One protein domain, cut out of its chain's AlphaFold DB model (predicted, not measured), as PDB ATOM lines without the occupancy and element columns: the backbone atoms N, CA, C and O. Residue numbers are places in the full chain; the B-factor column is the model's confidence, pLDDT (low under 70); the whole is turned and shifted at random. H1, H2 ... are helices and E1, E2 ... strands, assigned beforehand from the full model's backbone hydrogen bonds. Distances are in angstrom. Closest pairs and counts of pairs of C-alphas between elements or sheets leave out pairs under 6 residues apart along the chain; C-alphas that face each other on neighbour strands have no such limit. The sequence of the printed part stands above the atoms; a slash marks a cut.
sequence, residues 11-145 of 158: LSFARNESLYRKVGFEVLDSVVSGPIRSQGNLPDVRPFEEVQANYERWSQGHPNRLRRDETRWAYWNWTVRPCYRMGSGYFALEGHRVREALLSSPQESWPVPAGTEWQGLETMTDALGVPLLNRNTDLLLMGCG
ATOM      1  N   LEU A  11     -46.528 -44.269 -14.378       89.00
ATOM      2  CA  LEU A  11     -46.833 -44.898 -13.094       89.00
ATOM      3  C   LEU A  11     -48.294 -45.352 -13.070       89.00
ATOM      4  O   LEU A  11     -49.160 -44.707 -13.659       89.00
ATOM      5  N   SER A  12     -48.574 -46.462 -12.396       90.31
ATOM      6  CA  SER A  12     -49.936 -46.968 -12.222       90.31
ATOM      7  C   SER A  12     -50.082 -47.664 -10.878       90.31
ATOM      8  O   SER A  12     -49.164 -48.345 -10.435       90.31
ATOM      9  N   PHE A  13     -51.242 -47.524 -10.243       92.56
ATOM     10  CA  PHE A  13     -51.600 -48.326  -9.079       92.56
ATOM     11  C   PHE A  13     -52.501 -49.478  -9.506       92.56
ATOM     12  O   PHE A  13     -53.541 -49.261 -10.130       92.56
ATOM     13  N   ALA A  14     -52.122 -50.705  -9.158       92.38
ATOM     14  CA  ALA A  14     -52.812 -51.903  -9.618       92.38
ATOM     15  C   ALA A  14     -52.963 -52.944  -8.506       92.38
ATOM     16  O   ALA A  14     -52.064 -53.144  -7.701       92.38
ATOM     17  N   ARG A  15     -54.086 -53.672  -8.504       92.06
ATOM     18  CA  ARG A  15     -54.257 -54.880  -7.669       92.06
ATOM     19  C   ARG A  15     -53.677 -56.140  -8.308       92.06
ATOM     20  O   ARG A  15     -53.388 -57.102  -7.614       92.06
ATOM     21  N   ASN A  16     -53.568 -56.157  -9.637       90.31
ATOM     22  CA  ASN A  16     -53.117 -57.316 -10.398       90.31
ATOM     23  C   ASN A  16     -52.033 -56.894 -11.393       90.31
ATOM     24  O   ASN A  16     -52.324 -56.313 -12.439       90.31
ATOM     25  N   GLU A  17     -50.783 -57.213 -11.068       91.75
ATOM     26  CA  GLU A  17     -49.609 -56.894 -11.886       91.75
ATOM     27  C   GLU A  17     -49.594 -57.594 -13.255       91.75
ATOM     28  O   GLU A  17     -49.028 -57.059 -14.210       91.75
ATOM     29  N   SER A  18     -50.237 -58.760 -13.396       90.94
ATOM     30  CA  SER A  18     -50.147 -59.579 -14.617       90.94
ATOM     31  C   SER A  18     -50.710 -58.885 -15.862       90.94
ATOM     32  O   SER A  18     -50.264 -59.155 -16.980       90.94
ATOM     33  N   LEU A  19     -51.657 -57.959 -15.675       87.31
ATOM     34  CA  LEU A  19     -52.229 -57.150 -16.752       87.31
ATOM     35  C   LEU A  19     -51.223 -56.122 -17.285       87.31
ATOM     36  O   LEU A  19     -51.183 -55.864 -18.485       87.31
ATOM     37  N   TYR A  20     -50.385 -55.578 -16.404       90.75
ATOM     38  CA  TYR A  20     -49.459 -54.488 -16.710       90.75
ATOM     39  C   TYR A  20     -48.086 -55.005 -17.160       90.75
ATOM     40  O   TYR A  20     -47.469 -54.417 -18.049       90.75
ATOM     41  N   ARG A  21     -47.642 -56.160 -16.642       91.00
ATOM     42  CA  ARG A  21     -46.371 -56.796 -17.048       91.00
ATOM     43  C   ARG A  21     -46.283 -57.048 -18.554       91.00
ATOM     44  O   ARG A  21     -45.225 -56.876 -19.149       91.00
ATOM     45  N   LYS A  22     -47.405 -57.389 -19.196       89.38
ATOM     46  CA  LYS A  22     -47.477 -57.642 -20.648       89.38
ATOM     47  C   LYS A  22     -47.167 -56.413 -21.506       89.38
ATOM     48  O   LYS A  22     -46.806 -56.572 -22.666       89.38
ATOM     49  N   VAL A  23     -47.313 -55.210 -20.952       90.38
ATOM     50  CA  VAL A  23     -47.060 -53.939 -21.644       90.38
ATOM     51  C   VAL A  23     -45.830 -53.211 -21.091       90.38
ATOM     52  O   VAL A  23     -45.697 -52.002 -21.261       90.38
ATOM     53  N   GLY A  24     -44.919 -53.951 -20.446       90.81
ATOM     54  CA  GLY A  24     -43.607 -53.452 -20.024       90.81
ATOM     55  C   GLY A  24     -43.569 -52.781 -18.651       90.81
ATOM     56  O   GLY A  24     -42.561 -52.166 -18.319       90.81
ATOM     57  N   PHE A  25     -44.636 -52.881 -17.851       95.00
ATOM     58  CA  PHE A  25     -44.598 -52.415 -16.465       95.00
ATOM     59  C   PHE A  25     -43.967 -53.452 -15.533       95.00
ATOM     60  O   PHE A  25     -44.172 -54.658 -15.671       95.00
ATOM     61  N   GLU A  26     -43.300 -52.957 -14.507       94.88
ATOM     62  CA  GLU A  26     -42.754 -53.710 -13.386       94.88
ATOM     63  C   GLU A  26     -43.307 -53.173 -12.063       94.88
ATOM     64  O   GLU A  26     -43.757 -52.027 -11.988       94.88
ATOM     65  N   VAL A  27     -43.305 -54.011 -11.025       95.44
ATOM     66  CA  VAL A  27     -43.621 -53.567  -9.662       95.44
ATOM     67  C   VAL A  27     -42.448 -52.738  -9.158       95.44
ATOM     68  O   VAL A  27     -41.321 -53.226  -9.121       95.44
ATOM     69  N   LEU A  28     -42.719 -51.500  -8.762       95.62
ATOM     70  CA  LEU A  28     -41.748 -50.615  -8.130       95.62
ATOM     71  C   LEU A  28     -41.865 -50.647  -6.608       95.62
ATOM     72  O   LEU A  28     -40.853 -50.584  -5.922       95.62
ATOM     73  N   ASP A  29     -43.088 -50.702  -6.085       96.62
ATOM     74  CA  ASP A  29     -43.360 -50.671  -4.647       96.62
ATOM     75  C   ASP A  29     -44.737 -51.286  -4.347       96.62
ATOM     76  O   ASP A  29     -45.532 -51.540  -5.257       96.62
ATOM     77  N   SER A  30     -45.048 -51.466  -3.069       96.94
ATOM     78  CA  SER A  30     -46.371 -51.848  -2.576       96.94
ATOM     79  C   SER A  30     -47.011 -50.689  -1.817       96.94
ATOM     80  O   SER A  30     -46.336 -49.887  -1.183       96.94
ATOM     81  N   VAL A  31     -48.336 -50.597  -1.842       97.19
ATOM     82  CA  VAL A  31     -49.106 -49.760  -0.921       97.19
ATOM     83  C   VAL A  31     -49.458 -50.616   0.278       97.19
ATOM     84  O   VAL A  31     -50.147 -51.629   0.138       97.19
ATOM     85  N   VAL A  32     -49.017 -50.173   1.446       97.75
ATOM     86  CA  VAL A  32     -49.325 -50.805   2.720       97.75
ATOM     87  C   VAL A  32     -50.294 -49.955   3.520       97.75
ATOM     88  O   VAL A  32     -50.278 -48.722   3.449       97.75
ATOM     89  N   SER A  33     -51.129 -50.619   4.305       98.00
ATOM     90  CA  SER A  33     -52.060 -49.975   5.218       98.00
ATOM     91  C   SER A  33     -52.143 -50.693   6.554       98.00
ATOM     92  O   SER A  33     -51.765 -51.861   6.694       98.00
ATOM     93  N   GLY A  34     -52.636 -49.971   7.553       97.88
ATOM     94  CA  GLY A  34     -52.973 -50.543   8.845       97.88
ATOM     95  C   GLY A  34     -53.174 -49.495   9.940       97.88
ATOM     96  O   GLY A  34     -52.732 -48.352   9.797       97.88
ATOM     97  N   PRO A  35     -53.839 -49.869  11.044       98.06
ATOM     98  CA  PRO A  35     -53.924 -49.080  12.263       98.06
ATOM     99  C   PRO A  35     -52.566 -48.559  12.749       98.06
ATOM    100  O   PRO A  35     -51.620 -49.328  12.947       98.06
ATOM    101  N   ILE A  36     -52.496 -47.255  13.010       98.12
ATOM    102  CA  ILE A  36     -51.337 -46.610  13.636       98.12
ATOM    103  C   ILE A  36     -51.425 -46.791  15.158       98.12
ATOM    104  O   ILE A  36     -52.500 -46.657  15.754       98.12
ATOM    105  N   ARG A  37     -50.288 -47.033  15.822       98.12
ATOM    106  CA  ARG A  37     -50.202 -46.940  17.283       98.12
ATOM    107  C   ARG A  37     -50.523 -45.509  17.722       98.12
ATOM    108  O   ARG A  37     -49.755 -44.583  17.475       98.12
ATOM    109  N   SER A  38     -51.658 -45.338  18.385       96.44
ATOM    110  CA  SER A  38     -52.197 -44.039  18.800       96.44
ATOM    111  C   SER A  38     -51.790 -43.678  20.227       96.44
ATOM    112  O   SER A  38     -51.623 -44.558  21.072       96.44
ATOM    113  N   GLN A  39     -51.646 -42.377  20.499       93.19
ATOM    114  CA  GLN A  39     -51.373 -41.856  21.845       93.19
ATOM    115  C   GLN A  39     -52.196 -40.621  22.247       93.19
ATOM    116  O   GLN A  39     -51.845 -39.951  23.215       93.19
ATOM    117  N   GLY A  40     -53.303 -40.303  21.567       87.19
ATOM    118  CA  GLY A  40     -54.203 -39.268  22.078       87.19
ATOM    119  C   GLY A  40     -55.051 -38.565  21.034       87.19
ATOM    120  O   GLY A  40     -55.545 -39.170  20.087       87.19
ATOM    121  N   ASN A  41     -55.248 -37.272  21.264       91.94
ATOM    122  CA  ASN A  41     -56.082 -36.416  20.435       91.94
ATOM    123  C   ASN A  41     -55.270 -35.761  19.321       91.94
ATOM    124  O   ASN A  41     -54.047 -35.646  19.407       91.94
ATOM    125  N   LEU A  42     -55.990 -35.293  18.305       95.81
ATOM    126  CA  LEU A  42     -55.407 -34.518  17.222       95.81
ATOM    127  C   LEU A  42     -54.792 -33.219  17.776       95.81
ATOM    128  O   LEU A  42     -55.431 -32.555  18.597       95.81
ATOM    129  N   PRO A  43     -53.571 -32.858  17.353       95.06
ATOM    130  CA  PRO A  43     -52.935 -31.607  17.741       95.06
ATOM    131  C   PRO A  43     -53.494 -30.437  16.917       95.06
ATOM    132  O   PRO A  43     -54.460 -30.585  16.171       95.06
ATOM    133  N   ASP A  44     -52.874 -29.263  17.027       95.38
ATOM    134  CA  ASP A  44     -53.281 -28.098  16.240       95.38
ATOM    135  C   ASP A  44     -53.092 -28.323  14.736       95.38
ATOM    136  O   ASP A  44     -52.114 -28.934  14.278       95.38
ATOM    137  N   VAL A  45     -54.008 -27.743  13.960       94.75
ATOM    138  CA  VAL A  45     -53.902 -27.681  12.504       94.75
ATOM    139  C   VAL A  45     -52.744 -26.758  12.114       94.75
ATOM    140  O   VAL A  45     -52.573 -25.663  12.649       94.75
ATOM    141  N   ARG A  46     -51.931 -27.211  11.163       93.06
ATOM    142  CA  ARG A  46     -50.867 -26.447  10.525       93.06
ATOM    143  C   ARG A  46     -51.440 -25.660   9.334       93.06
ATOM    144  O   ARG A  46     -52.124 -26.268   8.508       93.06
ATOM    145  N   PRO A  47     -51.142 -24.351   9.213       92.00
ATOM    146  CA  PRO A  47     -51.531 -23.553   8.052       92.00
ATOM    147  C   PRO A  47     -51.012 -24.139   6.739       92.00
ATOM    148  O   PRO A  47     -49.936 -24.745   6.697       92.00
ATOM    149  N   PHE A  48     -51.764 -23.932   5.661       90.69
ATOM    150  CA  PHE A  48     -51.447 -24.483   4.345       90.69
ATOM    151  C   PHE A  48     -50.069 -24.036   3.839       90.69
ATOM    152  O   PHE A  48     -49.301 -24.851   3.335       90.69
ATOM    153  N   GLU A  49     -49.709 -22.773   4.046       92.12
ATOM    154  CA  GLU A  49     -48.442 -22.192   3.600       92.12
ATOM    155  C   GLU A  49     -47.242 -22.891   4.259       92.12
ATOM    156  O   GLU A  49     -46.224 -23.159   3.616       92.12
ATOM    157  N   GLU A  50     -47.369 -23.260   5.538       93.38
ATOM    158  CA  GLU A  50     -46.347 -24.033   6.247       93.38
ATOM    159  C   GLU A  50     -46.277 -25.485   5.750       93.38
ATOM    160  O   GLU A  50     -45.190 -26.070   5.698       93.38
ATOM    161  N   VAL A  51     -47.415 -26.096   5.407       93.44
ATOM    162  CA  VAL A  51     -47.464 -27.443   4.812       93.44
ATOM    163  C   VAL A  51     -46.744 -27.443   3.468       93.44
ATOM    164  O   VAL A  51     -45.828 -28.245   3.263       93.44
ATOM    165  N   GLN A  52     -47.094 -26.497   2.597       94.12
ATOM    166  CA  GLN A  52     -46.490 -26.335   1.283       94.12
ATOM    167  C   GLN A  52     -44.974 -26.135   1.387       94.12
ATOM    168  O   GLN A  52     -44.215 -26.896   0.785       94.12
ATOM    169  N   ALA A  53     -44.515 -25.199   2.223       94.00
ATOM    170  CA  ALA A  53     -43.087 -24.940   2.405       94.00
ATOM    171  C   ALA A  53     -42.315 -26.169   2.933       94.00
ATOM    172  O   ALA A  53     -41.168 -26.413   2.542       94.00
ATOM    173  N   ASN A  54     -42.925 -26.965   3.818       94.69
ATOM    174  CA  ASN A  54     -42.304 -28.190   4.329       94.69
ATOM    175  C   ASN A  54     -42.198 -29.278   3.257       94.69
ATOM    176  O   ASN A  54     -41.135 -29.893   3.123       94.69
ATOM    177  N   TYR A  55     -43.260 -29.491   2.481       95.75
ATOM    178  CA  TYR A  55     -43.246 -30.444   1.375       95.75
ATOM    179  C   TYR A  55     -42.237 -30.044   0.299       95.75
ATOM    180  O   TYR A  55     -41.452 -30.877  -0.155       95.75
ATOM    181  N   GLU A  56     -42.204 -28.769  -0.090       95.69
ATOM    182  CA  GLU A  56     -41.269 -28.265  -1.095       95.69
ATOM    183  C   GLU A  56     -39.820 -28.513  -0.675       95.69
ATOM    184  O   GLU A  56     -39.055 -29.108  -1.440       95.69
ATOM    185  N   ARG A  57     -39.463 -28.179   0.573       95.44
ATOM    186  CA  ARG A  57     -38.133 -28.476   1.127       95.44
ATOM    187  C   ARG A  57     -37.815 -29.971   1.075       95.44
ATOM    188  O   ARG A  57     -36.718 -30.351   0.664       95.44
ATOM    189  N   TRP A  58     -38.757 -30.829   1.467       95.38
ATOM    190  CA  TRP A  58     -38.573 -32.279   1.406       95.38
ATOM    191  C   TRP A  58     -38.361 -32.764  -0.036       95.38
ATOM    192  O   TRP A  58     -37.395 -33.487  -0.297       95.38
ATOM    193  N   SER A  59     -39.195 -32.328  -0.980       95.75
ATOM    194  CA  SER A  59     -39.164 -32.769  -2.383       95.75
ATOM    195  C   SER A  59     -37.891 -32.361  -3.138       95.75
ATOM    196  O   SER A  59     -37.493 -32.998  -4.115       95.75
ATOM    197  N   GLN A  60     -37.201 -31.320  -2.671       95.25
ATOM    198  CA  GLN A  60     -35.906 -30.904  -3.212       95.25
ATOM    199  C   GLN A  60     -34.748 -31.790  -2.733       95.25
ATOM    200  O   GLN A  60     -33.729 -31.873  -3.417       95.25
ATOM    201  N   GLY A  61     -34.903 -32.477  -1.597       93.88
ATOM    202  CA  GLY A  61     -33.830 -33.234  -0.947       93.88
ATOM    203  C   GLY A  61     -33.440 -34.551  -1.624       93.88
ATOM    204  O   GLY A  61     -32.443 -35.149  -1.230       93.88
ATOM    205  N   HIS A  62     -34.197 -35.033  -2.614       92.56
ATOM    206  CA  HIS A  62     -33.860 -36.260  -3.340       92.56
ATOM    207  C   HIS A  62     -34.477 -36.266  -4.753       92.56
ATOM    208  O   HIS A  62     -35.640 -35.888  -4.898       92.56
ATOM    209  N   PRO A  63     -33.761 -36.722  -5.802       90.62
ATOM    210  CA  PRO A  63     -34.253 -36.670  -7.184       90.62
ATOM    211  C   PRO A  63     -35.481 -37.545  -7.450       90.62
ATOM    212  O   PRO A  63     -36.265 -37.209  -8.328       90.62
ATOM    213  N   ASN A  64     -35.679 -38.623  -6.683       90.56
ATOM    214  CA  ASN A  64     -36.877 -39.471  -6.772       90.56
ATOM    215  C   ASN A  64     -38.050 -38.982  -5.910       90.56
ATOM    216  O   ASN A  64     -39.043 -39.693  -5.830       90.56
ATOM    217  N   ARG A  65     -37.971 -37.828  -5.240       93.19
ATOM    218  CA  ARG A  65     -39.140 -37.282  -4.536       93.19
ATOM    219  C   ARG A  65     -40.029 -36.530  -5.504       93.19
ATOM    220  O   ARG A  65     -39.540 -35.693  -6.268       93.19
ATOM    221  N   LEU A  66     -41.324 -36.824  -5.455       92.06
ATOM    222  CA  LEU A  66     -42.288 -36.126  -6.285       92.06
ATOM    223  C   LEU A  66     -42.307 -34.641  -5.916       92.06
ATOM    224  O   LEU A  66     -42.343 -34.264  -4.746       92.06
ATOM    225  N   ARG A  67     -42.280 -33.796  -6.944       93.25
ATOM    226  CA  ARG A  67     -42.455 -32.351  -6.815       93.25
ATOM    227  C   ARG A  67     -43.853 -31.997  -7.288       93.25
ATOM    228  O   ARG A  67     -44.239 -32.370  -8.396       93.25
ATOM    229  N   ARG A  68     -44.594 -31.277  -6.453       91.69
ATOM    230  CA  ARG A  68     -45.898 -30.725  -6.818       91.69
ATOM    231  C   ARG A  68     -45.683 -29.427  -7.587       91.69
ATOM    232  O   ARG A  68     -44.909 -28.577  -7.155       91.69
ATOM    233  N   ASP A  69     -46.331 -29.311  -8.738       90.62
ATOM    234  CA  ASP A  69     -46.496 -28.035  -9.424       90.62
ATOM    235  C   ASP A  69     -47.740 -27.309  -8.888       90.62
ATOM    236  O   ASP A  69     -48.446 -27.812  -8.010       90.62
ATOM    237  N   GLU A  70     -48.007 -26.115  -9.411       90.31
ATOM    238  CA  GLU A  70     -49.163 -25.302  -9.016       90.31
ATOM    239  C   GLU A  70     -50.488 -26.054  -9.205       90.31
ATOM    240  O   GLU A  70     -51.362 -25.990  -8.342       90.31
ATOM    241  N   THR A  71     -50.620 -26.835 -10.284       88.75
ATOM    242  CA  THR A  71     -51.811 -27.652 -10.560       88.75
ATOM    243  C   THR A  71     -52.014 -28.722  -9.491       88.75
ATOM    244  O   THR A  71     -53.116 -28.866  -8.956       88.75
ATOM    245  N   ARG A  72     -50.955 -29.461  -9.139       89.00
ATOM    246  CA  ARG A  72     -51.002 -30.469  -8.071       89.00
ATOM    247  C   ARG A  72     -51.302 -29.836  -6.720       89.00
ATOM    248  O   ARG A  72     -52.077 -30.412  -5.964       89.00
ATOM    249  N   TRP A  73     -50.750 -28.662  -6.420       90.56
ATOM    250  CA  TRP A  73     -51.067 -27.937  -5.188       90.56
ATOM    251  C   TRP A  73     -52.517 -27.462  -5.135       90.56
ATOM    252  O   TRP A  73     -53.168 -27.630  -4.104       90.56
ATOM    253  N   ALA A  74     -53.048 -26.940  -6.242       87.31
ATOM    254  CA  ALA A  74     -54.447 -26.542  -6.335       87.31
ATOM    255  C   ALA A  74     -55.379 -27.735  -6.074       87.31
ATOM    256  O   ALA A  74     -56.271 -27.644  -5.231       87.31
ATOM    257  N   TYR A  75     -55.118 -28.878  -6.717       84.81
ATOM    258  CA  TYR A  75     -55.873 -30.108  -6.469       84.81
ATOM    259  C   TYR A  75     -55.712 -30.592  -5.024       84.81
ATOM    260  O   TYR A  75     -56.682 -30.983  -4.373       84.81
ATOM    261  N   TRP A  76     -54.486 -30.540  -4.496       87.62
ATOM    262  CA  TRP A  76     -54.198 -30.983  -3.139       87.62
ATOM    263  C   TRP A  76     -54.981 -30.175  -2.099       87.62
ATOM    264  O   TRP A  76     -55.496 -30.761  -1.148       87.62
ATOM    265  N   ASN A  77     -55.105 -28.861  -2.303       81.25
ATOM    266  CA  ASN A  77     -55.793 -27.940  -1.398       81.25
ATOM    267  C   ASN A  77     -57.328 -28.059  -1.466       81.25
ATOM    268  O   ASN A  77     -58.014 -27.792  -0.487       81.25
ATOM    269  N   TRP A  78     -57.884 -28.470  -2.610       62.31
ATOM    270  CA  TRP A  78     -59.338 -28.596  -2.798       62.31
ATOM    271  C   TRP A  78     -59.967 -29.758  -2.028       62.31
ATOM    272  O   TRP A  78     -61.155 -29.737  -1.711       62.31
ATOM    273  N   THR A  79     -59.193 -30.792  -1.728       69.25
ATOM    274  CA  THR A  79     -59.666 -31.928  -0.933       69.25
ATOM    275  C   THR A  79     -59.633 -31.599   0.558       69.25
ATOM    276  O   THR A  79     -58.650 -31.047   1.053       69.25
ATOM    277  N   VAL A  80     -60.657 -32.014   1.303       71.00
ATOM    278  CA  VAL A  80     -60.714 -31.835   2.760       71.00
ATOM    279  C   VAL A  80     -59.697 -32.757   3.444       71.00
ATOM    280  O   VAL A  80     -59.982 -33.925   3.706       71.00
ATOM    281  N   ARG A  81     -58.503 -32.227   3.735       86.44
ATOM    282  CA  ARG A  81     -57.447 -32.908   4.502       86.44
ATOM    283  C   ARG A  81     -56.767 -31.965   5.497       86.44
ATOM    284  O   ARG A  81     -55.746 -31.359   5.165       86.44
ATOM    285  N   PRO A  82     -57.302 -31.800   6.719       91.62
ATOM    286  CA  PRO A  82     -56.596 -31.047   7.748       91.62
ATOM    287  C   PRO A  82     -55.196 -31.632   7.973       91.62
ATOM    288  O   PRO A  82     -55.018 -32.845   8.117       91.62
ATOM    289  N   CYS A  83     -54.202 -30.748   7.979       94.94
ATOM    290  CA  CYS A  83     -52.825 -31.099   8.290       94.94
ATOM    291  C   CYS A  83     -52.533 -30.743   9.732       94.94
ATOM    292  O   CYS A  83     -52.714 -29.604  10.132       94.94
ATOM    293  N   TYR A  84     -52.062 -31.705  10.502       96.00
ATOM    294  CA  TYR A  84     -51.852 -31.578  11.932       96.00
ATOM    295  C   TYR A  84     -50.364 -31.520  12.246       96.00
ATOM    296  O   TYR A  84     -49.550 -32.174  11.589       96.00
ATOM    297  N   ARG A  85     -49.991 -30.720  13.246       95.12
ATOM    298  CA  ARG A  85     -48.594 -30.589  13.678       95.12
ATOM    299  C   ARG A  85     -48.073 -31.896  14.283       95.12
ATOM    300  O   ARG A  85     -48.732 -32.502  15.116       95.12
ATOM    301  N   MET A  86     -46.852 -32.297  13.933       92.25
ATOM    302  CA  MET A  86     -46.147 -33.412  14.576       92.25
ATOM    303  C   MET A  86     -44.655 -33.085  14.685       92.25
ATOM    304  O   MET A  86     -43.897 -33.217  13.723       92.25
ATOM    305  N   GLY A  87     -44.238 -32.587  15.853       87.12
ATOM    306  CA  GLY A  87     -42.916 -31.974  16.027       87.12
ATOM    307  C   GLY A  87     -42.718 -30.790  15.070       87.12
ATOM    308  O   GLY A  87     -43.624 -29.980  14.867       87.12
ATOM    309  N   SER A  88     -41.556 -30.711  14.414       87.88
ATOM    310  CA  SER A  88     -41.323 -29.754  13.315       87.88
ATOM    311  C   SER A  88     -42.034 -30.152  12.014       87.88
ATOM    312  O   SER A  88     -42.125 -29.364  11.074       87.88
ATOM    313  N   GLY A  89     -42.552 -31.374  11.953       93.44
ATOM    314  CA  GLY A  89     -43.238 -31.971  10.820       93.44
ATOM    315  C   GLY A  89     -44.760 -31.866  10.888       93.44
ATOM    316  O   GLY A  89     -45.316 -31.161  11.735       93.44
ATOM    317  N   TYR A  90     -45.440 -32.567   9.990       96.31
ATOM    318  CA  TYR A  90     -46.898 -32.636   9.950       96.31
ATOM    319  C   TYR A  90     -47.379 -33.990   9.429       96.31
ATOM    320  O   TYR A  90     -46.607 -34.757   8.851       96.31
ATOM    321  N   PHE A  91     -48.671 -34.249   9.587       96.94
ATOM    322  CA  PHE A  91     -49.375 -35.308   8.871       96.94
ATOM    323  C   PHE A  91     -50.727 -34.813   8.359       96.94
ATOM    324  O   PHE A  91     -51.345 -33.958   8.989       96.94
ATOM    325  N   ALA A  92     -51.184 -35.332   7.221       95.56
ATOM    326  CA  ALA A  92     -52.479 -34.996   6.637       95.56
ATOM    327  C   ALA A  92     -53.488 -36.117   6.896       95.56
ATOM    328  O   ALA A  92     -53.238 -37.273   6.536       95.56
ATOM    329  N   LEU A  93     -54.628 -35.770   7.491       93.94
ATOM    330  CA  LEU A  93     -55.705 -36.709   7.788       93.94
ATOM    331  C   LEU A  93     -56.850 -36.538   6.783       93.94
ATOM    332  O   LEU A  93     -57.412 -35.455   6.655       93.94
ATOM    333  N   GLU A  94     -57.222 -37.615   6.105       91.44
ATOM    334  CA  GLU A  94     -58.362 -37.703   5.193       91.44
ATOM    335  C   GLU A  94     -59.383 -38.683   5.798       91.44
ATOM    336  O   GLU A  94     -59.193 -39.902   5.793       91.44
ATOM    337  N   GLY A  95     -60.447 -38.155   6.412       90.81
ATOM    338  CA  GLY A  95     -61.367 -38.958   7.222       90.81
ATOM    339  C   GLY A  95     -60.668 -39.552   8.451       90.81
ATOM    340  O   GLY A  95     -60.267 -38.819   9.346       90.81
ATOM    341  N   HIS A  96     -60.517 -40.879   8.491       93.12
ATOM    342  CA  HIS A  96     -59.793 -41.609   9.547       93.12
ATOM    343  C   HIS A  96     -58.438 -42.155   9.064       93.12
ATOM    344  O   HIS A  96     -57.859 -43.029   9.710       93.12
ATOM    345  N   ARG A  97     -57.948 -41.684   7.908       95.62
ATOM    346  CA  ARG A  97     -56.722 -42.182   7.278       95.62
ATOM    347  C   ARG A  97     -55.659 -41.110   7.183       95.62
ATOM    348  O   ARG A  97     -55.915 -40.023   6.674       95.62
ATOM    349  N   VAL A  98     -54.443 -41.438   7.589       96.94
ATOM    350  CA  VAL A  98     -53.259 -40.639   7.296       96.94
ATOM    351  C   VAL A  98     -52.604 -41.174   6.030       96.94
ATOM    352  O   VAL A  98     -52.280 -42.356   5.936       96.94
ATOM    353  N   ARG A  99     -52.441 -40.295   5.040       95.44
ATOM    354  CA  ARG A  99     -51.939 -40.635   3.691       95.44
ATOM    355  C   ARG A  99     -50.707 -39.834   3.278       95.44
ATOM    356  O   ARG A  99     -50.160 -40.043   2.195       95.44
ATOM    357  N   GLU A 100     -50.290 -38.914   4.141       96.75
ATOM    358  CA  GLU A 100     -49.126 -38.050   3.990       96.75
ATOM    359  C   GLU A 100     -48.597 -37.686   5.373       96.75
ATOM    360  O   GLU A 100     -49.370 -37.315   6.257       96.75
ATOM    361  N   ALA A 101     -47.284 -37.789   5.558       97.12
ATOM    362  CA  ALA A 101     -46.613 -37.347   6.769       97.12
ATOM    363  C   ALA A 101     -45.161 -36.980   6.467       97.12
ATOM    364  O   ALA A 101     -44.459 -37.695   5.755       97.12
ATOM    365  N   LEU A 102     -44.697 -35.882   7.049       96.06
ATOM    366  CA  LEU A 102     -43.297 -35.483   7.039       96.06
ATOM    367  C   LEU A 102     -42.854 -35.285   8.473       96.06
ATOM    368  O   LEU A 102     -43.398 -34.427   9.157       96.06
ATOM    369  N   LEU A 103     -41.873 -36.072   8.913       92.19
ATOM    370  CA  LEU A 103     -41.395 -36.122  10.295       92.19
ATOM    371  C   LEU A 103     -39.907 -35.809  10.348       92.19
ATOM    372  O   LEU A 103     -39.162 -36.150   9.431       92.19
ATOM    373  N   SER A 104     -39.465 -35.176  11.432       85.81
ATOM    374  CA  SER A 104     -38.038 -34.993  11.714       85.81
ATOM    375  C   SER A 104     -37.372 -36.269  12.228       85.81
ATOM    376  O   SER A 104     -36.175 -36.452  12.027       85.81
ATOM    377  N   SER A 105     -38.137 -37.149  12.873       90.50
ATOM    378  CA  SER A 105     -37.689 -38.457  13.344       90.50
ATOM    379  C   SER A 105     -38.871 -39.427  13.439       90.50
ATOM    380  O   SER A 105     -40.002 -38.968  13.662       90.50
ATOM    381  N   PRO A 106     -38.624 -40.748  13.343       94.19
ATOM    382  CA  PRO A 106     -39.619 -41.760  13.677       94.19
ATOM    383  C   PRO A 106     -40.219 -41.530  15.066       94.19
ATOM    384  O   PRO A 106     -39.551 -41.015  15.966       94.19
ATOM    385  N   GLN A 107     -41.484 -41.908  15.224       94.38
ATOM    386  CA  GLN A 107     -42.233 -41.791  16.474       94.38
ATOM    387  C   GLN A 107     -42.810 -43.160  16.822       94.38
ATOM    388  O   GLN A 107     -43.381 -43.815  15.952       94.38
ATOM    389  N   GLU A 108     -42.710 -43.581  18.083       95.12
ATOM    390  CA  GLU A 108     -43.254 -44.875  18.521       95.12
ATOM    391  C   GLU A 108     -44.786 -44.915  18.474       95.12
ATOM    392  O   GLU A 108     -45.378 -45.978  18.306       95.12
ATOM    393  N   SER A 109     -45.435 -43.760  18.608       95.69
ATOM    394  CA  SER A 109     -46.886 -43.596  18.543       95.69
ATOM    395  C   SER A 109     -47.249 -42.197  18.048       95.69
ATOM    396  O   SER A 109     -46.480 -41.243  18.190       95.69
ATOM    397  N   TRP A 110     -48.415 -42.055  17.418       96.88
ATOM    398  CA  TRP A 110     -48.848 -40.800  16.796       96.88
ATOM    399  C   TRP A 110     -50.010 -40.153  17.566       96.88
ATOM    400  O   TRP A 110     -50.837 -40.870  18.143       96.88
ATOM    401  N   PRO A 111     -50.110 -38.807  17.577       95.88
ATOM    402  CA  PRO A 111     -51.185 -38.070  18.241       95.88
ATOM    403  C   PRO A 111     -52.463 -38.102  17.386       95.88
ATOM    404  O   PRO A 111     -52.912 -37.097  16.840       95.88
ATOM    405  N   VAL A 112     -53.012 -39.299  17.204       96.56
ATOM    406  CA  VAL A 112     -54.223 -39.561  16.422       96.56
ATOM    407  C   VAL A 112     -55.198 -40.405  17.242       96.56
ATOM    408  O   VAL A 112     -54.741 -41.210  18.061       96.56
ATOM    409  N   PRO A 113     -56.520 -40.277  17.016       96.50
ATOM    410  CA  PRO A 113     -57.509 -41.111  17.684       96.50
ATOM    411  C   PRO A 113     -57.276 -42.605  17.435       96.50
ATOM    412  O   PRO A 113     -56.767 -43.012  16.385       96.50
ATOM    413  N   ALA A 114     -57.699 -43.437  18.387       96.00
ATOM    414  CA  ALA A 114     -57.668 -44.885  18.226       96.00
ATOM    415  C   ALA A 114     -58.447 -45.325  16.973       96.00
ATOM    416  O   ALA A 114     -59.519 -44.798  16.680       96.00
ATOM    417  N   GLY A 115     -57.893 -46.288  16.233       95.44
ATOM    418  CA  GLY A 115     -58.466 -46.764  14.970       95.44
ATOM    419  C   GLY A 115     -58.093 -45.936  13.736       95.44
ATOM    420  O   GLY A 115     -58.500 -46.300  12.638       95.44
ATOM    421  N   THR A 116     -57.303 -44.865  13.879       97.81
ATOM    422  CA  THR A 116     -56.750 -44.148  12.719       97.81
ATOM    423  C   THR A 116     -55.832 -45.073  11.918       97.81
ATOM    424  O   THR A 116     -54.914 -45.683  12.476       97.81
ATOM    425  N   GLU A 117     -56.059 -45.164  10.611       97.88
ATOM    426  CA  GLU A 117     -55.248 -45.980   9.706       97.88
ATOM    427  C   GLU A 117     -54.174 -45.139   9.018       97.88
ATOM    428  O   GLU A 117     -54.374 -43.968   8.704       97.88
ATOM    429  N   TRP A 118     -53.041 -45.753   8.716       97.94
ATOM    430  CA  TRP A 118     -52.103 -45.265   7.716       97.94
ATOM    431  C   TRP A 118     -52.364 -45.960   6.383       97.94
ATOM    432  O   TRP A 118     -52.753 -47.129   6.350       97.94
ATOM    433  N   GLN A 119     -52.103 -45.254   5.286       97.62
ATOM    434  CA  GLN A 119     -51.958 -45.849   3.965       97.62
ATOM    435  C   GLN A 119     -50.845 -45.125   3.202       97.62
ATOM    436  O   GLN A 119     -50.943 -43.924   2.942       97.62
ATOM    437  N   GLY A 120     -49.807 -45.857   2.809       97.38
ATOM    438  CA  GLY A 120     -48.605 -45.297   2.198       97.38
ATOM    439  C   GLY A 120     -47.877 -46.299   1.319       97.38
ATOM    440  O   GLY A 120     -48.139 -47.495   1.389       97.38
ATOM    441  N   LEU A 121     -46.936 -45.817   0.508       97.56
ATOM    442  CA  LEU A 121     -45.951 -46.698  -0.120       97.56
ATOM    443  C   LEU A 121     -45.121 -47.398   0.961       97.56
ATOM    444  O   LEU A 121     -44.796 -46.773   1.974       97.56
ATOM    445  N   GLU A 122     -44.784 -48.669   0.772       97.75
ATOM    446  CA  GLU A 122     -44.047 -49.474   1.747       97.75
ATOM    447  C   GLU A 122     -42.703 -48.829   2.074       97.75
ATOM    448  O   GLU A 122     -42.421 -48.550   3.240       97.75
ATOM    449  N   THR A 123     -41.947 -48.438   1.047       96.56
ATOM    450  CA  THR A 123     -40.652 -47.771   1.235       96.56
ATOM    451  C   THR A 123     -40.764 -46.457   2.012       96.56
ATOM    452  O   THR A 123     -39.927 -46.162   2.863       96.56
ATOM    453  N   MET A 124     -41.818 -45.671   1.770       97.00
ATOM    454  CA  MET A 124     -42.086 -44.432   2.510       97.00
ATOM    455  C   MET A 124     -42.531 -44.707   3.946       97.00
ATOM    456  O   MET A 124     -42.132 -43.990   4.859       97.00
ATOM    457  N   THR A 125     -43.338 -45.747   4.151       97.56
ATOM    458  CA  THR A 125     -43.812 -46.190   5.469       97.56
ATOM    459  C   THR A 125     -42.634 -46.586   6.353       97.56
ATOM    460  O   THR A 125     -42.545 -46.141   7.499       97.56
ATOM    461  N   ASP A 126     -41.699 -47.354   5.794       96.94
ATOM    462  CA  ASP A 126     -40.485 -47.794   6.477       96.94
ATOM    463  C   ASP A 126     -39.532 -46.624   6.731       96.94
ATOM    464  O   ASP A 126     -39.046 -46.452   7.848       96.94
ATOM    465  N   ALA A 127     -39.318 -45.757   5.734       95.31
ATOM    466  CA  ALA A 127     -38.447 -44.588   5.870       95.31
ATOM    467  C   ALA A 127     -38.942 -43.584   6.924       95.31
ATOM    468  O   ALA A 127     -38.134 -42.940   7.593       95.31
ATOM    469  N   LEU A 128     -40.261 -43.439   7.077       95.88
ATOM    470  CA  LEU A 128     -40.874 -42.594   8.105       95.88
ATOM    471  C   LEU A 128     -40.939 -43.278   9.477       95.88
ATOM    472  O   LEU A 128     -41.199 -42.600  10.474       95.88
ATOM    473  N   GLY A 129     -40.733 -44.596   9.537       96.56
ATOM    474  CA  GLY A 129     -40.918 -45.392  10.744       96.56
ATOM    475  C   GLY A 129     -42.347 -45.306  11.278       96.56
ATOM    476  O   GLY A 129     -42.540 -45.081  12.472       96.56
ATOM    477  N   VAL A 130     -43.350 -45.421  10.400       97.38
ATOM    478  CA  VAL A 130     -44.762 -45.368  10.815       97.38
ATOM    479  C   VAL A 130     -45.061 -46.560  11.740       97.38
ATOM    480  O   VAL A 130     -44.882 -47.708  11.322       97.38
ATOM    481  N   PRO A 131     -45.548 -46.337  12.975       97.06
ATOM    482  CA  PRO A 131     -45.730 -47.400  13.958       97.06
ATOM    483  C   PRO A 131     -47.042 -48.159  13.726       97.06
ATOM    484  O   PRO A 131     -48.013 -48.015  14.473       97.06
ATOM    485  N   LEU A 132     -47.085 -48.965  12.668       97.75
ATOM    486  CA  LEU A 132     -48.227 -49.822  12.352       97.75
ATOM    487  C   LEU A 132     -48.384 -50.951  13.381       97.75
ATOM    488  O   LEU A 132     -47.410 -51.611  13.742       97.75
ATOM    489  N   LEU A 133     -49.618 -51.207  13.826       97.50
ATOM    490  CA  LEU A 133     -49.943 -52.360  14.680       97.50
ATOM    491  C   LEU A 133     -49.995 -53.668  13.877       97.50
ATOM    492  O   LEU A 133     -49.624 -54.726  14.375       97.50
ATOM    493  N   ASN A 134     -50.441 -53.583  12.630       95.75
ATOM    494  CA  ASN A 134     -50.444 -54.645  11.634       95.75
ATOM    495  C   ASN A 134     -50.279 -54.028  10.240       95.75
ATOM    496  O   ASN A 134     -50.592 -52.857  10.028       95.75
ATOM    497  N   ARG A 135     -49.766 -54.820   9.296       95.69
ATOM    498  CA  ARG A 135     -49.501 -54.398   7.919       95.69
ATOM    499  C   ARG A 135     -50.332 -55.242   6.960       95.69
ATOM    500  O   ARG A 135     -50.222 -56.465   6.976       95.69
ATOM    501  N   ASN A 136     -51.117 -54.577   6.123       96.62
ATOM    502  CA  ASN A 136     -51.810 -55.164   4.981       96.62
ATOM    503  C   ASN A 136     -51.234 -54.577   3.694       96.62
ATOM    504  O   ASN A 136     -50.868 -53.404   3.673       96.62
ATOM    505  N   THR A 137     -51.185 -55.368   2.625       95.44
ATOM    506  CA  THR A 137     -50.784 -54.896   1.294       95.44
ATOM    507  C   THR A 137     -52.020 -54.760   0.414       95.44
ATOM    508  O   THR A 137     -52.711 -55.747   0.162       95.44
ATOM    509  N   ASP A 138     -52.297 -53.543  -0.057       87.81
ATOM    510  CA  ASP A 138     -53.553 -53.199  -0.739       87.81
ATOM    511  C   ASP A 138     -53.415 -53.120  -2.265       87.81
ATOM    512  O   ASP A 138     -54.284 -53.568  -3.019       87.81
ATOM    513  N   LEU A 139     -52.351 -52.461  -2.725       94.31
ATOM    514  CA  LEU A 139     -52.099 -52.124  -4.127       94.31
ATOM    515  C   LEU A 139     -50.609 -52.268  -4.420       94.31
ATOM    516  O   LEU A 139     -49.779 -52.216  -3.522       94.31
ATOM    517  N   LEU A 140     -50.278 -52.381  -5.695       95.38
ATOM    518  CA  LEU A 140     -48.918 -52.323  -6.206       95.38
ATOM    519  C   LEU A 140     -48.736 -50.996  -6.930       95.38
ATOM    520  O   LEU A 140     -49.597 -50.598  -7.721       95.38
ATOM    521  N   LEU A 141     -47.622 -50.323  -6.673       95.38
ATOM    522  CA  LEU A 141     -47.140 -49.245  -7.516       95.38
ATOM    523  C   LEU A 141     -46.335 -49.863  -8.655       95.38
ATOM    524  O   LEU A 141     -45.272 -50.440  -8.448       95.38
ATOM    525  N   MET A 142     -46.847 -49.714  -9.865       94.81
ATOM    526  CA  MET A 142     -46.241 -50.191 -11.095       94.81
ATOM    527  C   MET A 142     -45.579 -49.031 -11.839       94.81
ATOM    528  O   MET A 142     -46.098 -47.910 -11.832       94.81
ATOM    529  N   GLY A 143     -44.492 -49.301 -12.556       93.12
ATOM    530  CA  GLY A 143     -43.870 -48.339 -13.461       93.12
ATOM    531  C   GLY A 143     -43.372 -48.975 -14.749       93.12
ATOM    532  O   GLY A 143     -43.032 -50.147 -14.766       93.12
ATOM    533  N   CYS A 144     -43.326 -48.203 -15.831       91.12
ATOM    534  CA  CYS A 144     -42.733 -48.617 -17.103       91.12
ATOM    535  C   CYS A 144     -41.599 -47.653 -17.463       91.12
ATOM    536  O   CYS A 144     -41.850 -46.466 -17.678       91.12
ATOM    537  N   GLY A 145     -40.363 -48.159 -17.526       86.00
ATOM    538  CA  GLY A 145     -39.173 -47.344 -17.799       86.00
ATOM    539  C   GLY A 145     -38.835 -46.352 -16.681       86.00
ATOM    540  O   GLY A 145     -38.292 -45.283 -16.955       86.00
TER     541      GLY A 145
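What this domain is: This is residues 11 to 145 of the 158 residues of an uncharacterized protein of Armatimonadetes bacterium OLB18 (UniProt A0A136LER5). A strongly twisted sheet of seven strands is curled like part of a barrel, with H2 across its E4 and E3 end and H4 over E6. From this body a long ribbon of E2 and E7, edged by E1, reaches out to small H1 and makes the length; H3 is off the sheet, close to H2. The printed part has 135 residues, with four named helices and seven named strands in the order E1 H1 E2 H2 H3 E3 E4 E5 E6 H4 E7. The mixed sheet runs E1, E7, E2, E6, E5, E4, E3. The class is mixed, helices and strands; the whole is compact, with a radius of gyration of the C-alphas of 15.6 A and spans of 48 by 35 by 26 A.

How they stand to each other: Start with E2, residues 26 to 35, and E7, residues 136 to 144, antiparallel neighbours with N 31 and O 139 within hydrogen-bond range at 2.7 A. Edge strand E1, residues 11 to 14, is antiparallel to E7, with N 12 and O 142 at 2.9 A. E6, residues 117 to 121, is antiparallel to E2, with N 32 and O 120 at 2.8 A. E5, residues 97 to 102, is parallel to E6, with N 98 and O 117 at 2.8 A. E4, residues 89 to 94, and edge strand E3, residues 83 to 86, make with E5 a meander of two antiparallel hairpins; look at N 92 and O 100, 2.9 A, and N 84 and O 91, 2.8 A. H2, residues 48 to 60, is on the sheet at a height of 9.8 A, over E4 and only just over E3, where 3 of its C-alphas fall; the closest C-alphas of H2 and E4 are those of Val 51 and Tyr 90, 7.3 A. H4, residues 122 to 128, runs across the strands over E6, at 67 degrees on the local plane. H3, residues 70 to 78, is not on the sheet; it is close to H2 but not clearly touching, the closest C-alphas being those of Phe 48 and Asn 77, 8.0 A. H1, residues 18 to 21, only grazes the sheet. E1, H1, E2 and E6, H4, E7 are split strand-helix-strand units, same-way strands with another between them, and right-handed crossovers. In H2, H3 and H4 every O i to N i+4 pair is within hydrogen-bond range; H1 is too short for one.

Where its parts are: Find C-alpha 26 at (-42.754, -53.710, -13.386); from there E2 runs 28.4 A. H2 starts at C-alpha 48, (-51.447, -24.483, 4.345), and spans 18.4 A. E7 spans 24.8 A and ends at C-alpha 144, (-42.733, -48.617, -17.103).

The domain as a whole: The C-alphas farthest apart, of Lys 22 and Asp 44, are 47.6 A apart. The printed part has no cut; the links E2 to H2 and E5 to E6 are long. Residues 78 to 79 have pLDDT under 70.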